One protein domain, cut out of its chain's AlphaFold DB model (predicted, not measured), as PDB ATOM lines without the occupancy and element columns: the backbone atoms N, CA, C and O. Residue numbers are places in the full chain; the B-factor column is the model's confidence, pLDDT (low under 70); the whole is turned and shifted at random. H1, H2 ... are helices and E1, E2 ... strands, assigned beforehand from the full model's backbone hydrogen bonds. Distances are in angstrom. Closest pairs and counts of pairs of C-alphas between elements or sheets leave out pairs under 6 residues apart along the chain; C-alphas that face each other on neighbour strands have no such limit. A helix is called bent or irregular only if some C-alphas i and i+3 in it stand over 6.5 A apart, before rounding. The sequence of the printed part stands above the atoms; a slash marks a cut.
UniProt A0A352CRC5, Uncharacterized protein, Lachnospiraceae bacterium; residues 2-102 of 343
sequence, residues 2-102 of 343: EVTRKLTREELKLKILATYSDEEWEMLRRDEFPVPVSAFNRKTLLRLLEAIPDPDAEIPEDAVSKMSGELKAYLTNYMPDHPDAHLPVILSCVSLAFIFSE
ATOM      1  N   GLU A   2     -30.898 -48.187  50.533       54.56
ATOM      2  CA  GLU A   2     -29.558 -47.830  50.059       54.56
ATOM      3  C   GLU A   2     -28.768 -47.310  51.258       54.56
ATOM      4  O   GLU A   2     -29.213 -46.409  51.967       54.56
ATOM      5  N   VAL A   3     -27.637 -47.952  51.546       63.34
ATOM      6  CA  VAL A   3     -26.709 -47.482  52.569       63.34
ATOM      7  C   VAL A   3     -25.982 -46.293  51.959       63.34
ATOM      8  O   VAL A   3     -25.058 -46.468  51.168       63.34
ATOM      9  N   THR A   4     -26.441 -45.084  52.274       76.81
ATOM     10  CA  THR A   4     -25.749 -43.856  51.883       76.81
ATOM     11  C   THR A   4     -24.335 -43.889  52.449       76.81
ATOM     12  O   THR A   4     -24.148 -43.937  53.668       76.81
ATOM     13  N   ARG A   5     -23.331 -43.883  51.567       88.56
ATOM     14  CA  ARG A   5     -21.933 -43.768  51.978       88.56
ATOM     15  C   ARG A   5     -21.736 -42.431  52.684       88.56
ATOM     16  O   ARG A   5     -22.173 -41.385  52.203       88.56
ATOM     17  N   LYS A   6     -21.089 -42.485  53.841       91.00
ATOM     18  CA  LYS A   6     -20.709 -41.312  54.616       91.00
ATOM     19  C   LYS A   6     -19.221 -41.055  54.433       91.00
ATOM     20  O   LYS A   6     -18.460 -41.997  54.211       91.00
ATOM     21  N   LEU A   7     -18.842 -39.792  54.513       94.19
ATOM     22  CA  LEU A   7     -17.456 -39.365  54.636       94.19
ATOM     23  C   LEU A   7     -17.332 -38.435  55.841       94.19
ATOM     24  O   LEU A   7     -18.318 -37.837  56.262       94.19
ATOM     25  N   THR A   8     -16.139 -38.313  56.395       96.75
ATOM     26  CA  THR A   8     -15.824 -37.309  57.414       96.75
ATOM     27  C   THR A   8     -15.600 -35.939  56.768       96.75
ATOM     28  O   THR A   8     -15.359 -35.829  55.556       96.75
ATOM     29  N   ARG A   9     -15.652 -34.866  57.565       96.44
ATOM     30  CA  ARG A   9     -15.292 -33.522  57.087       96.44
ATOM     31  C   ARG A   9     -13.842 -33.453  56.628       96.44
ATOM     32  O   ARG A   9     -13.570 -32.801  55.622       96.44
ATOM     33  N   GLU A  10     -12.935 -34.143  57.317       96.81
ATOM     34  CA  GLU A  10     -11.524 -34.189  56.927       96.81
ATOM     35  C   GLU A  10     -11.336 -34.914  55.587       96.81
ATOM     36  O   GLU A  10     -10.633 -34.418  54.710       96.81
ATOM     37  N   GLU A  11     -12.039 -36.027  55.352       97.00
ATOM     38  CA  GLU A  11     -12.028 -36.693  54.043       97.00
ATOM     39  C   GLU A  11     -12.555 -35.784  52.924       97.00
ATOM     40  O   GLU A  11     -12.004 -35.786  51.819       97.00
ATOM     41  N   LEU A  12     -13.603 -34.985  53.182       97.12
ATOM     42  CA  LEU A  12     -14.101 -34.020  52.196       97.12
ATOM     43  C   LEU A  12     -13.076 -32.920  51.932       97.12
ATOM     44  O   LEU A  12     -12.815 -32.601  50.773       97.12
ATOM     45  N   LYS A  13     -12.486 -32.359  52.991       97.31
ATOM     46  CA  LYS A  13     -11.429 -31.354  52.889       97.31
ATOM     47  C   LYS A  13     -10.277 -31.870  52.033       97.31
ATOM     48  O   LYS A  13      -9.894 -31.186  51.092       97.31
ATOM     49  N   LEU A  14      -9.773 -33.077  52.292       97.12
ATOM     50  CA  LEU A  14      -8.683 -33.673  51.511       97.12
ATOM     51  C   LEU A  14      -9.060 -33.849  50.033       97.12
ATOM     52  O   LEU A  14      -8.253 -33.549  49.156       97.12
ATOM     53  N   LYS A  15     -10.301 -34.266  49.741       96.69
ATOM     54  CA  LYS A  15     -10.810 -34.332  48.360       96.69
ATOM     55  C   LYS A  15     -10.842 -32.958  47.686       96.69
ATOM     56  O   LYS A  15     -10.514 -32.873  46.508       96.69
ATOM     57  N   ILE A  16     -11.229 -31.900  48.403       97.06
ATOM     58  CA  ILE A  16     -11.236 -30.526  47.877       97.06
ATOM     59  C   ILE A  16      -9.807 -30.015  47.675       97.06
ATOM     60  O   ILE A  16      -9.511 -29.460  46.623       97.06
ATOM     61  N   LEU A  17      -8.903 -30.226  48.633       97.00
ATOM     62  CA  LEU A  17      -7.508 -29.794  48.518       97.00
ATOM     63  C   LEU A  17      -6.809 -30.418  47.307       97.00
ATOM     64  O   LEU A  17      -6.057 -29.727  46.629       97.00
ATOM     65  N   ALA A  18      -7.139 -31.670  46.977       97.25
ATOM     66  CA  ALA A  18      -6.622 -32.376  45.806       97.25
ATOM     67  C   ALA A  18      -7.145 -31.853  44.449       97.25
ATOM     68  O   ALA A  18      -6.730 -32.364  43.410       97.25
ATOM     69  N   THR A  19      -8.066 -30.879  44.428       95.94
ATOM     70  CA  THR A  19      -8.581 -30.291  43.173       95.94
ATOM     71  C   THR A  19      -7.638 -29.275  42.537       95.94
ATOM     72  O   THR A  19      -7.751 -29.039  41.336       95.94
ATOM     73  N   TYR A  20      -6.711 -28.719  43.319       95.44
ATOM     74  CA  TYR A  20      -5.675 -27.799  42.862       95.44
ATOM     75  C   TYR A  20      -4.297 -28.335  43.247       95.44
ATOM     76  O   TYR A  20      -4.132 -29.026  44.253       95.44
ATOM     77  N   SER A  21      -3.301 -28.002  42.439       96.00
ATOM     78  CA  SER A  21      -1.889 -28.194  42.757       96.00
ATOM     79  C   SER A  21      -1.425 -27.253  43.876       96.00
ATOM     80  O   SER A  21      -2.049 -26.226  44.154       96.00
ATOM     81  N   ASP A  22      -0.283 -27.566  44.491       95.50
ATOM     82  CA  ASP A  22       0.334 -26.694  45.497       95.50
ATOM     83  C   ASP A  22       0.631 -25.290  44.933       95.50
ATOM     84  O   ASP A  22       0.438 -24.290  45.620       95.50
ATOM     85  N   GLU A  23       1.043 -25.196  43.661       96.75
ATOM     86  CA  GLU A  23       1.297 -23.916  42.985       96.75
ATOM     87  C   GLU A  23       0.015 -23.086  42.836       96.75
ATOM     88  O   GLU A  23       0.012 -21.897  43.143       96.75
ATOM     89  N   GLU A  24      -1.098 -23.712  42.456       95.81
ATOM     90  CA  GLU A  24      -2.403 -23.054  42.362       95.81
ATOM     91  C   GLU A  24      -2.894 -22.545  43.729       95.81
ATOM     92  O   GLU A  24      -3.417 -21.431  43.823       95.81
ATOM     93  N   TRP A  25      -2.676 -23.300  44.812       96.12
ATOM     94  CA  TRP A  25      -2.966 -22.835  46.173       96.12
ATOM     95  C   TRP A  25      -2.100 -21.633  46.582       96.12
ATOM     96  O   TRP A  25      -2.606 -20.694  47.208       96.12
ATOM     97  N   GLU A  26      -0.819 -21.610  46.201       95.50
ATOM     98  CA  GLU A  26       0.056 -20.450  46.417       95.50
ATOM     99  C   GLU A  26      -0.369 -19.235  45.583       95.50
ATOM    100  O   GLU A  26      -0.394 -18.116  46.103       95.50
ATOM    101  N   MET A  27      -0.761 -19.432  44.321       95.88
ATOM    102  CA  MET A  27      -1.314 -18.368  43.474       95.88
ATOM    103  C   MET A  27      -2.587 -17.792  44.094       95.88
ATOM    104  O   MET A  27      -2.737 -16.572  44.190       95.88
ATOM    105  N   LEU A  28      -3.478 -18.649  44.607       94.81
ATOM    106  CA  LEU A  28      -4.668 -18.209  45.330       94.81
ATOM    107  C   LEU A  28      -4.273 -17.375  46.557       94.81
ATOM    108  O   LEU A  28      -4.822 -16.295  46.766       94.81
ATOM    109  N   ARG A  29      -3.261 -17.798  47.328       93.56
ATOM    110  CA  ARG A  29      -2.745 -17.039  48.483       93.56
ATOM    111  C   ARG A  29      -2.126 -15.690  48.101       93.56
ATOM    112  O   ARG A  29      -2.192 -14.761  48.903       93.56
ATOM    113  N   ARG A  30      -1.588 -15.537  46.894       93.94
ATOM    114  CA  ARG A  30      -1.029 -14.265  46.394       93.94
ATOM    115  C   ARG A  30      -2.034 -13.381  45.662       93.94
ATOM    116  O   ARG A  30      -1.690 -12.258  45.330       93.94
ATOM    117  N   ASP A  31      -3.268 -13.862  45.488       92.94
ATOM    118  CA  ASP A  31      -4.282 -13.201  44.649       92.94
ATOM    119  C   ASP A  31      -3.852 -13.110  43.169       92.94
ATOM    120  O   ASP A  31      -4.176 -12.174  42.448       92.94
ATOM    121  N   GLU A  32      -3.100 -14.118  42.719       94.19
ATOM    122  CA  GLU A  32      -2.553 -14.265  41.363       94.19
ATOM    123  C   GLU A  32      -3.222 -15.434  40.613       94.19
ATOM    124  O   GLU A  32      -2.705 -15.917  39.609       94.19
ATOM    125  N   PHE A  33      -4.355 -15.935  41.122       92.81
ATOM    126  CA  PHE A  33      -5.056 -17.092  40.564       92.81
ATOM    127  C   PHE A  33      -5.487 -16.824  39.107       92.81
ATOM    128  O   PHE A  33      -5.937 -15.716  38.805       92.81
ATOM    129  N   PRO A  34      -5.380 -17.806  38.188       88.06
ATOM    130  CA  PRO A  34      -5.569 -17.564  36.754       88.06
ATOM    131  C   PRO A  34      -7.006 -17.186  36.371       88.06
ATOM    132  O   PRO A  34      -7.232 -16.693  35.268       88.06
ATOM    133  N   VAL A  35      -7.966 -17.405  37.273       89.19
ATOM    134  CA  VAL A  35      -9.374 -17.034  37.105       89.19
ATOM    135  C   VAL A  35      -9.794 -16.071  38.219       89.19
ATOM    136  O   VAL A  35      -9.319 -16.212  39.349       89.19
ATOM    137  N   PRO A  36     -10.707 -15.117  37.961       85.62
ATOM    138  CA  PRO A  36     -11.204 -14.227  39.003       85.62
ATOM    139  C   PRO A  36     -11.898 -15.003  40.135       85.62
ATOM    140  O   PRO A  36     -12.917 -15.662  39.921       85.62
ATOM    141  N   VAL A  37     -11.383 -14.883  41.361       92.31
ATOM    142  CA  VAL A  37     -12.003 -15.441  42.572       92.31
ATOM    143  C   VAL A  37     -12.394 -14.294  43.495       92.31
ATOM    144  O   VAL A  37     -11.571 -13.454  43.844       92.31
ATOM    145  N   SER A  38     -13.661 -14.245  43.912       91.00
ATOM    146  CA  SER A  38     -14.111 -13.212  44.851       91.00
ATOM    147  C   SER A  38     -13.347 -13.309  46.176       91.00
ATOM    148  O   SER A  38     -13.016 -14.406  46.625       91.00
ATOM    149  N   ALA A  39     -13.135 -12.179  46.857       89.81
ATOM    150  CA  ALA A  39     -12.464 -12.163  48.161       89.81
ATOM    151  C   ALA A  39     -13.123 -13.120  49.179       89.81
ATOM    152  O   ALA A  39     -12.429 -13.781  49.950       89.81
ATOM    153  N   PHE A  40     -14.456 -13.249  49.136       90.12
ATOM    154  CA  PHE A  40     -15.218 -14.178  49.974       90.12
ATOM    155  C   PHE A  40     -14.898 -15.652  49.674       90.12
ATOM    156  O   PHE A  40     -14.584 -16.414  50.591       90.12
ATOM    157  N   ASN A  41     -14.925 -16.051  48.397       93.69
ATOM    158  CA  ASN A  41     -14.617 -17.425  47.988       93.69
ATOM    159  C   ASN A  41     -13.143 -17.747  48.244       93.69
ATOM    160  O   ASN A  41     -12.822 -18.780  48.819       93.69
ATOM    161  N   ARG A  42     -12.244 -16.819  47.905       94.31
ATOM    162  CA  ARG A  42     -10.806 -16.941  48.148       94.31
ATOM    163  C   ARG A  42     -10.507 -17.173  49.629       94.31
ATOM    164  O   ARG A  42      -9.809 -18.126  49.961       94.31
ATOM    165  N   LYS A  43     -11.081 -16.357  50.524       91.75
ATOM    166  CA  LYS A  43     -10.948 -16.536  51.979       91.75
ATOM    167  C   LYS A  43     -11.484 -17.898  52.429       91.75
ATOM    168  O   LYS A  43     -10.812 -18.596  53.179       91.75
ATOM    169  N   THR A  44     -12.661 -18.295  51.947       93.44
ATOM    170  CA  THR A  44     -13.276 -19.594  52.271       93.44
ATOM    171  C   THR A  44     -12.387 -20.772  51.868       93.44
ATOM    172  O   THR A  44     -12.217 -21.703  52.649       93.44
ATOM    173  N   LEU A  45     -11.801 -20.729  50.672       95.56
ATOM    174  CA  LEU A  45     -10.933 -21.792  50.172       95.56
ATOM    175  C   LEU A  45      -9.608 -21.852  50.934       95.56
ATOM    176  O   LEU A  45      -9.184 -22.935  51.320       95.56
ATOM    177  N   LEU A  46      -8.974 -20.706  51.205       94.25
ATOM    178  CA  LEU A  46      -7.709 -20.668  51.948       94.25
ATOM    179  C   LEU A  46      -7.852 -21.205  53.381       94.25
ATOM    180  O   LEU A  46      -6.923 -21.841  53.870       94.25
ATOM    181  N   ARG A  47      -9.028 -21.061  54.012       92.44
ATOM    182  CA  ARG A  47      -9.333 -21.679  55.319       92.44
ATOM    183  C   ARG A  47      -9.238 -23.207  55.313       92.44
ATOM    184  O   ARG A  47      -9.033 -23.802  56.363       92.44
ATOM    185  N   LEU A  48      -9.378 -23.872  54.163       94.19
ATOM    186  CA  LEU A  48      -9.212 -25.330  54.083       94.19
ATOM    187  C   LEU A  48      -7.769 -25.771  54.348       94.19
ATOM    188  O   LEU A  48      -7.554 -26.928  54.696       94.19
ATOM    189  N   LEU A  49      -6.792 -24.871  54.204       92.56
ATOM    190  CA  LEU A  49      -5.384 -25.139  54.514       92.56
ATOM    191  C   LEU A  49      -5.109 -25.159  56.028       92.56
ATOM    192  O   LEU A  49      -4.033 -25.573  56.455       92.56
ATOM    193  N   GLU A  50      -6.079 -24.738  56.840       90.31
ATOM    194  CA  GLU A  50      -5.998 -24.674  58.298       90.31
ATOM    195  C   GLU A  50      -6.734 -25.858  58.957       90.31
ATOM    196  O   GLU A  50      -7.263 -26.760  58.292       90.31
ATOM    197  N   ALA A  51      -6.753 -25.888  60.292       86.00
ATOM    198  CA  ALA A  51      -7.553 -26.850  61.043       86.00
ATOM    199  C   ALA A  51      -9.053 -26.551  60.879       86.00
ATOM    200  O   ALA A  51      -9.480 -25.400  60.957       86.00
ATOM    201  N   ILE A  52      -9.860 -27.594  60.679       88.88
ATOM    202  CA  ILE A  52     -11.311 -27.470  60.498       88.88
ATOM    203  C   ILE A  52     -12.074 -27.875  61.768       88.88
ATOM    204  O   ILE A  52     -11.571 -28.678  62.559       88.88
ATOM    205  N   PRO A  53     -13.289 -27.341  61.991       80.44
ATOM    206  CA  PRO A  53     -14.095 -27.694  63.152       80.44
ATOM    207  C   PRO A  53     -14.688 -29.104  63.023       80.44
ATOM    208  O   PRO A  53     -15.315 -29.423  62.012       80.44
ATOM    209  N   ASP A  54     -14.563 -29.900  64.089       86.81
ATOM    210  CA  ASP A  54     -15.139 -31.252  64.207       86.81
ATOM    211  C   ASP A  54     -14.794 -32.160  63.000       86.81
ATOM    212  O   ASP A  54     -15.680 -32.539  62.231       86.81
ATOM    213  N   PRO A  55     -13.498 -32.453  62.765       90.44
ATOM    214  CA  PRO A  55     -13.017 -33.088  61.529       90.44
ATOM    215  C   PRO A  55     -13.640 -34.462  61.254       90.44
ATOM    216  O   PRO A  55     -13.819 -34.835  60.093       90.44
ATOM    217  N   ASP A  56     -14.017 -35.184  62.308       94.56
ATOM    218  CA  ASP A  56     -14.574 -36.536  62.234       94.56
ATOM    219  C   ASP A  56     -16.101 -36.555  62.038       94.56
ATOM    220  O   ASP A  56     -16.693 -37.629  61.908       94.56
ATOM    221  N   ALA A  57     -16.762 -35.390  61.988       93.94
ATOM    222  CA  ALA A  57     -18.201 -35.316  61.761       93.94
ATOM    223  C   ALA A  57     -18.591 -35.954  60.419       93.94
ATOM    224  O   ALA A  57     -18.072 -35.597  59.358       93.94
ATOM    225  N   GLU A  58     -19.544 -36.886  60.466       94.31
ATOM    226  CA  GLU A  58     -20.027 -37.586  59.280       94.31
ATOM    227  C   GLU A  58     -20.944 -36.700  58.429       94.31
ATOM    228  O   GLU A  58     -21.908 -36.106  58.920       94.31
ATOM    229  N   ILE A  59     -20.709 -36.704  57.120       94.00
ATOM    230  CA  ILE A  59     -21.551 -36.060  56.116       94.00
ATOM    231  C   ILE A  59     -21.999 -37.075  55.044       94.00
ATOM    232  O   ILE A  59     -21.254 -38.005  54.716       94.00
ATOM    233  N   PRO A  60     -23.209 -36.931  54.470       93.62
ATOM    234  CA  PRO A  60     -23.685 -37.814  53.401       93.62
ATOM    235  C   PRO A  60     -22.982 -37.521  52.059       93.62
ATOM    236  O   PRO A  60     -23.060 -36.402  51.548       93.62
ATOM    237  N   GLU A  61     -22.305 -38.512  51.461       93.44
ATOM    238  CA  GLU A  61     -21.556 -38.332  50.197       93.44
ATOM    239  C   GLU A  61     -22.473 -38.014  49.004       93.44
ATOM    240  O   GLU A  61     -22.111 -37.255  48.096       93.44
ATOM    241  N   ASP A  62     -23.686 -38.559  49.020       93.94
ATOM    242  CA  ASP A  62     -24.732 -38.294  48.036       93.94
ATOM    243  C   ASP A  62     -25.208 -36.834  48.085       93.94
ATOM    244  O   ASP A  62     -25.381 -36.216  47.035       93.94
ATOM    245  N   ALA A  63     -25.345 -36.246  49.277       93.44
ATOM    246  CA  ALA A  63     -25.724 -34.846  49.447       93.44
ATOM    247  C   ALA A  63     -24.659 -33.892  48.884       93.44
ATOM    248  O   ALA A  63     -25.005 -32.936  48.188       93.44
ATOM    249  N   VAL A  64     -23.372 -34.182  49.119       95.25
ATOM    250  CA  VAL A  64     -22.245 -33.418  48.549       95.25
ATOM    251  C   VAL A  64     -22.267 -33.483  47.020       95.25
ATOM    252  O   VAL A  64     -22.170 -32.456  46.339       95.25
ATOM    253  N   SER A  65     -22.438 -34.689  46.474       94.44
ATOM    254  CA  SER A  65     -22.477 -34.929  45.028       94.44
ATOM    255  C   SER A  65     -23.669 -34.227  44.374       94.44
ATOM    256  O   SER A  65     -23.520 -33.567  43.342       94.44
ATOM    257  N   LYS A  66     -24.845 -34.305  45.007       94.62
ATOM    258  CA  LYS A  66     -26.075 -33.660  44.541       94.62
ATOM    259  C   LYS A  66     -25.952 -32.136  44.539       94.62
ATOM    260  O   LYS A  66     -26.230 -31.516  43.515       94.62
ATOM    261  N   MET A  67     -25.471 -31.540  45.635       95.06
ATOM    262  CA  MET A  67     -25.245 -30.092  45.721       95.06
ATOM    263  C   MET A  67     -24.276 -29.609  44.641       95.06
ATOM    264  O   MET A  67     -24.549 -28.619  43.967       95.06
ATOM    265  N   SER A  68     -23.163 -30.321  44.448       95.69
ATOM    266  CA  SER A  68     -22.154 -29.966  43.443       95.69
ATOM    267  C   SER A  68     -22.725 -30.006  42.021       95.69
ATOM    268  O   SER A  68     -22.476 -29.097  41.227       95.69
ATOM    269  N   GLY A  69     -23.525 -31.030  41.701       95.50
ATOM    270  CA  GLY A  69     -24.197 -31.153  40.405       95.50
ATOM    271  C   GLY A  69     -25.211 -30.036  40.151       95.50
ATOM    272  O   GLY A  69     -25.217 -29.439  39.075       95.50
ATOM    273  N   GLU A  70     -26.026 -29.705  41.154       95.19
ATOM    274  CA  GLU A  70     -27.013 -28.623  41.065       95.19
ATOM    275  C   GLU A  70     -26.353 -27.241  40.965       95.19
ATOM    276  O   GLU A  70     -26.782 -26.423  40.152       95.19
ATOM    277  N   LEU A  71     -25.269 -26.990  41.711       95.00
ATOM    278  CA  LEU A  71     -24.471 -25.764  41.585       95.00
ATOM    279  C   LEU A  71     -23.871 -25.626  40.189       95.00
ATOM    280  O   LEU A  71     -23.937 -24.554  39.596       95.00
ATOM    281  N   LYS A  72     -23.314 -26.709  39.639       95.44
ATOM    282  CA  LYS A  72     -22.759 -26.702  38.283       95.44
ATOM    283  C   LYS A  72     -23.827 -26.365  37.241       95.44
ATOM    284  O   LYS A  72     -23.580 -25.536  36.365       95.44
ATOM    285  N   ALA A  73     -25.013 -26.967  37.344       94.38
ATOM    286  CA  ALA A  73     -26.134 -26.659  36.456       94.38
ATOM    287  C   ALA A  73     -26.584 -25.194  36.596       94.38
ATOM    288  O   ALA A  73     -26.773 -24.509  35.590       94.38
ATOM    289  N   TYR A  74     -26.679 -24.693  37.830       93.38
ATOM    290  CA  TYR A  74     -27.012 -23.298  38.116       93.38
ATOM    291  C   TYR A  74     -25.994 -22.334  37.490       93.38
ATOM    292  O   TYR A  74     -26.372 -21.448  36.727       93.38
ATOM    293  N   LEU A  75     -24.699 -22.529  37.737       93.69
ATOM    294  CA  LEU A  75     -23.646 -21.650  37.221       93.69
ATOM    295  C   LEU A  75     -23.531 -21.718  35.694       93.69
ATOM    296  O   LEU A  75     -23.286 -20.699  35.060       93.69
ATOM    297  N   THR A  76     -23.798 -22.874  35.083       94.88
ATOM    298  CA  THR A  76     -23.878 -22.994  33.616       94.88
ATOM    299  C   THR A  76     -24.995 -22.125  33.036       94.88
ATOM    300  O   THR A  76     -24.828 -21.546  31.968       94.88
ATOM    301  N   ASN A  77     -26.122 -22.004  33.740       93.81
ATOM    302  CA  ASN A  77     -27.258 -21.211  33.282       93.81
ATOM    303  C   ASN A  77     -27.108 -19.708  33.580       93.81
ATOM    304  O   ASN A  77     -27.506 -18.880  32.767       93.81
ATOM    305  N   TYR A  78     -26.555 -19.350  34.743       90.56
ATOM    306  CA  TYR A  78     -26.515 -17.964  35.234       90.56
ATOM    307  C   TYR A  78     -25.145 -17.281  35.104       90.56
ATOM    308  O   TYR A  78     -25.061 -16.067  35.263       90.56
ATOM    309  N   MET A  79     -24.082 -18.032  34.806       91.44
ATOM    310  CA  MET A  79     -22.726 -17.524  34.571       91.44
ATOM    311  C   MET A  79     -22.049 -18.263  33.393       91.44
ATOM    312  O   MET A  79     -20.984 -18.866  33.569       91.44
ATOM    313  N   PRO A  80     -22.657 -18.259  32.187       93.06
ATOM    314  CA  PRO A  80     -22.154 -19.027  31.043       93.06
ATOM    315  C   PRO A  80     -20.828 -18.491  30.482       93.06
ATOM    316  O   PRO A  80     -20.052 -19.266  29.931       93.06
ATOM    317  N   ASP A  81     -20.553 -17.194  30.648       92.94
ATOM    318  CA  ASP A  81     -19.382 -16.522  30.062       92.94
ATOM    319  C   ASP A  81     -18.074 -16.783  30.830       92.94
ATOM    320  O   ASP A  81     -16.989 -16.528  30.310       92.94
ATOM    321  N   HIS A  82     -18.168 -17.321  32.053       88.31
ATOM    322  CA  HIS A  82     -17.027 -17.589  32.937       88.31
ATOM    323  C   HIS A  82     -17.064 -19.017  33.513       88.31
ATOM    324  O   HIS A  82     -17.189 -19.194  34.729       88.31
ATOM    325  N   PRO A  83     -17.003 -20.066  32.668       91.06
ATOM    326  CA  PRO A  83     -17.037 -21.463  33.117       91.06
ATOM    327  C   PRO A  83     -15.833 -21.843  33.992       91.06
ATOM    328  O   PRO A  83     -15.915 -22.722  34.848       91.06
ATOM    329  N   ASP A  84     -14.720 -21.154  33.789       88.69
ATOM    330  CA  ASP A  84     -13.468 -21.249  34.527       88.69
ATOM    331  C   ASP A  84     -13.613 -20.800  35.996       88.69
ATOM    332  O   ASP A  84     -13.011 -21.390  36.894       88.69
ATOM    333  N   ALA A  85     -14.507 -19.846  36.276       90.19
ATOM    334  CA  ALA A  85     -14.819 -19.395  37.632       90.19
ATOM    335  C   ALA A  85     -15.804 -20.313  38.393       90.19
ATOM    336  O   ALA A  85     -16.067 -20.084  39.577       90.19
ATOM    337  N   HIS A  86     -16.361 -21.361  37.766       94.88
ATOM    338  CA  HIS A  86     -17.373 -22.217  38.411       94.88
ATOM    339  C   HIS A  86     -16.791 -23.045  39.553       94.88
ATOM    340  O   HIS A  86     -17.409 -23.161  40.610       94.88
ATOM    341  N   LEU A  87     -15.609 -23.629  39.346       95.00
ATOM    342  CA  LEU A  87     -15.013 -24.553  40.306       95.00
ATOM    343  C   LEU A  87     -14.712 -23.878  41.659       95.00
ATOM    344  O   LEU A  87     -15.192 -24.396  42.669       95.00
ATOM    345  N   PRO A  88     -14.052 -22.699  41.729       95.50
ATOM    346  CA  PRO A  88     -13.870 -21.986  42.995       95.50
ATOM    347  C   PRO A  88     -15.179 -21.716  43.749       95.50
ATOM    348  O   PRO A  88     -15.222 -21.852  44.974       95.50
ATOM    349  N   VAL A  89     -16.259 -21.369  43.036       95.44
ATOM    350  CA  VAL A  89     -17.585 -21.138  43.636       95.44
ATOM    351  C   VAL A  89     -18.149 -22.437  44.210       95.44
ATOM    352  O   VAL A  89     -18.555 -22.462  45.370       95.44
ATOM    353  N   ILE A  90     -18.126 -23.528  43.436       96.75
ATOM    354  CA  ILE A  90     -18.639 -24.837  43.868       96.75
ATOM    355  C   ILE A  90     -17.905 -25.316  45.123       96.75
ATOM    356  O   ILE A  90     -18.552 -25.663  46.112       96.75
ATOM    357  N   LEU A  91     -16.570 -25.290  45.107       97.25
ATOM    358  CA  LEU A  91     -15.747 -25.725  46.237       97.25
ATOM    359  C   LEU A  91     -15.998 -24.865  47.483       97.25
ATOM    360  O   LEU A  91     -16.109 -25.408  48.582       97.25
ATOM    361  N   SER A  92     -16.166 -23.549  47.317       96.75
ATOM    362  CA  SER A  92     -16.503 -22.642  48.423       96.75
ATOM    363  C   SER A  92     -17.865 -22.983  49.027       96.75
ATOM    364  O   SER A  92     -17.973 -23.166  50.238       96.75
ATOM    365  N   CYS A  93     -18.905 -23.143  48.202       96.38
ATOM    366  CA  CYS A  93     -20.248 -23.466  48.681       96.38
ATOM    367  C   CYS A  93     -20.309 -24.838  49.371       96.38
ATOM    368  O   CYS A  93     -20.942 -24.964  50.419       96.38
ATOM    369  N   VAL A  94     -19.641 -25.856  48.818       97.00
ATOM    370  CA  VAL A  94     -19.544 -27.191  49.435       97.00
ATOM    371  C   VAL A  94     -18.824 -27.114  50.782       97.00
ATOM    372  O   VAL A  94     -19.296 -27.689  51.763       97.00
ATOM    373  N   SER A  95     -17.725 -26.359  50.857       96.75
ATOM    374  CA  SER A  95     -16.976 -26.167  52.102       96.75
ATOM    375  C   SER A  95     -17.824 -25.476  53.168       96.75
ATOM    376  O   SER A  95     -17.883 -25.943  54.303       96.75
ATOM    377  N   LEU A  96     -18.550 -24.413  52.811       95.56
ATOM    378  CA  LEU A  96     -19.447 -23.707  53.732       95.56
ATOM    379  C   LEU A  96     -20.573 -24.615  54.240       95.56
ATOM    380  O   LEU A  96     -20.811 -24.668  55.445       95.56
ATOM    381  N   ALA A  97     -21.227 -25.371  53.356       95.12
ATOM    382  CA  ALA A  97     -22.344 -26.236  53.734       95.12
ATOM    383  C   ALA A  97     -21.917 -27.415  54.621       95.12
ATOM    384  O   ALA A  97     -22.548 -27.681  55.645       95.12
ATOM    385  N   PHE A  98     -20.855 -28.127  54.234       95.44
ATOM    386  CA  PHE A  98     -20.555 -29.444  54.798       95.44
ATOM    387  C   PHE A  98     -19.340 -29.472  55.731       95.44
ATOM    388  O   PHE A  98     -19.315 -30.302  56.639       95.44
ATOM    389  N   ILE A  99     -18.368 -28.572  55.552       95.12
ATOM    390  CA  ILE A  99     -17.150 -28.517  56.381       95.12
ATOM    391  C   ILE A  99     -17.310 -27.477  57.492       95.12
ATOM    392  O   ILE A  99     -17.215 -27.810  58.668       95.12
ATOM    393  N   PHE A 100     -17.584 -26.223  57.133       92.06
ATOM    394  CA  PHE A 100     -17.629 -25.118  58.095       92.06
ATOM    395  C   PHE A 100     -18.995 -24.952  58.763       92.06
ATOM    396  O   PHE A 100     -19.077 -24.396  59.853       92.06
ATOM    397  N   SER A 101     -20.063 -25.464  58.141       91.62
ATOM    398  CA  SER A 101     -21.446 -25.253  58.585       91.62
ATOM    399  C   SER A 101     -21.790 -23.767  58.746       91.62
ATOM    400  O   SER A 101     -22.335 -23.332  59.762       91.62
ATOM    401  N   GLU A 102     -21.492 -22.993  57.706       92.06
ATOM    402  CA  GLU A 102     -21.669 -21.543  57.639       92.06
ATOM    403  C   GLU A 102     -22.577 -21.138  56.459       92.06
ATOM    404  O   GLU A 102     -22.794 -21.928  55.531       92.06
TER     405      GLU A 102
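What this domain is: This is residues 2 to 102 of the 343 residues of an uncharacterized protein of Lachnospiraceae bacterium (UniProt A0A352CRC5). A tiny two-strand sheet, E1 and E2, lies at one end of a helical body with H5 at its core; H4 folds back along H5 as a long hairpin, H3 crosses H5 opposite H4, and H1 packs on H5's later residues. H2 packs on H3, away from H5. The 101 printed residues hold, in order, E1 H1 H2 H3 E2 H4 H5, mostly helix, with the sheet E1 - E2 antiparallel. The whole is compact, radius of gyration of the C-alphas 13.8 A, spanning 40 by 32 by 23 A.

Where its parts are: Find C-alpha 6 at (-20.709, -41.312, 54.616), where E1, residues 6 to 8, begins; its neighbour E2 is residues 58 to 60, and each is 6.9 A long. H4, residues 61 to 78, runs 25.8 A, and H5, residues 83 to 100, runs 25.3 A to C-alpha 100 at (-17.629, -25.118, 58.095). H1 is residues 9 to 17, 12.2 A; H2 22 to 30, 12.5 A; H3 39 to 49, 16.1 A.

How they stand to each other: Look first at E1 and E2, where N 7 and O 59 are 3.0 A apart, within hydrogen-bond range. H5 touches H4, closest C-alphas Ser 68 and Ile 90, 6.2 A, in a hairpin at 36 degrees, only just steep. H5 touches H3 with residues 88 to 96 alone, at Asn 41 and Ser 92, C-alphas 5.6 A apart, a steep tilt of 59 degrees. With residues 91 to 99 alone it touches H1, closest C-alphas Arg 9 and Ile 99, 5.4 A, a shallow tilt of 17 degrees, opposite ways. H2 and H3, a hairpin, touch at C-alphas Leu 28 and Arg 42, 6.9 A; H2 and H5 are apart. Every O i to N i+4 pair is within hydrogen-bond range in H1, H2 and H4, but 5 of 7 in H3 and 10 of 14 in H5, which is only just irregular, C-alphas 84 and 87 being 6.8 A apart.

The domain as a whole: The C-alphas of Glu 2 and Arg 30, the two farthest apart, are 44.2 A apart. The printed part has no cut and no long link; pLDDT is under 70 at residues 2 to 3.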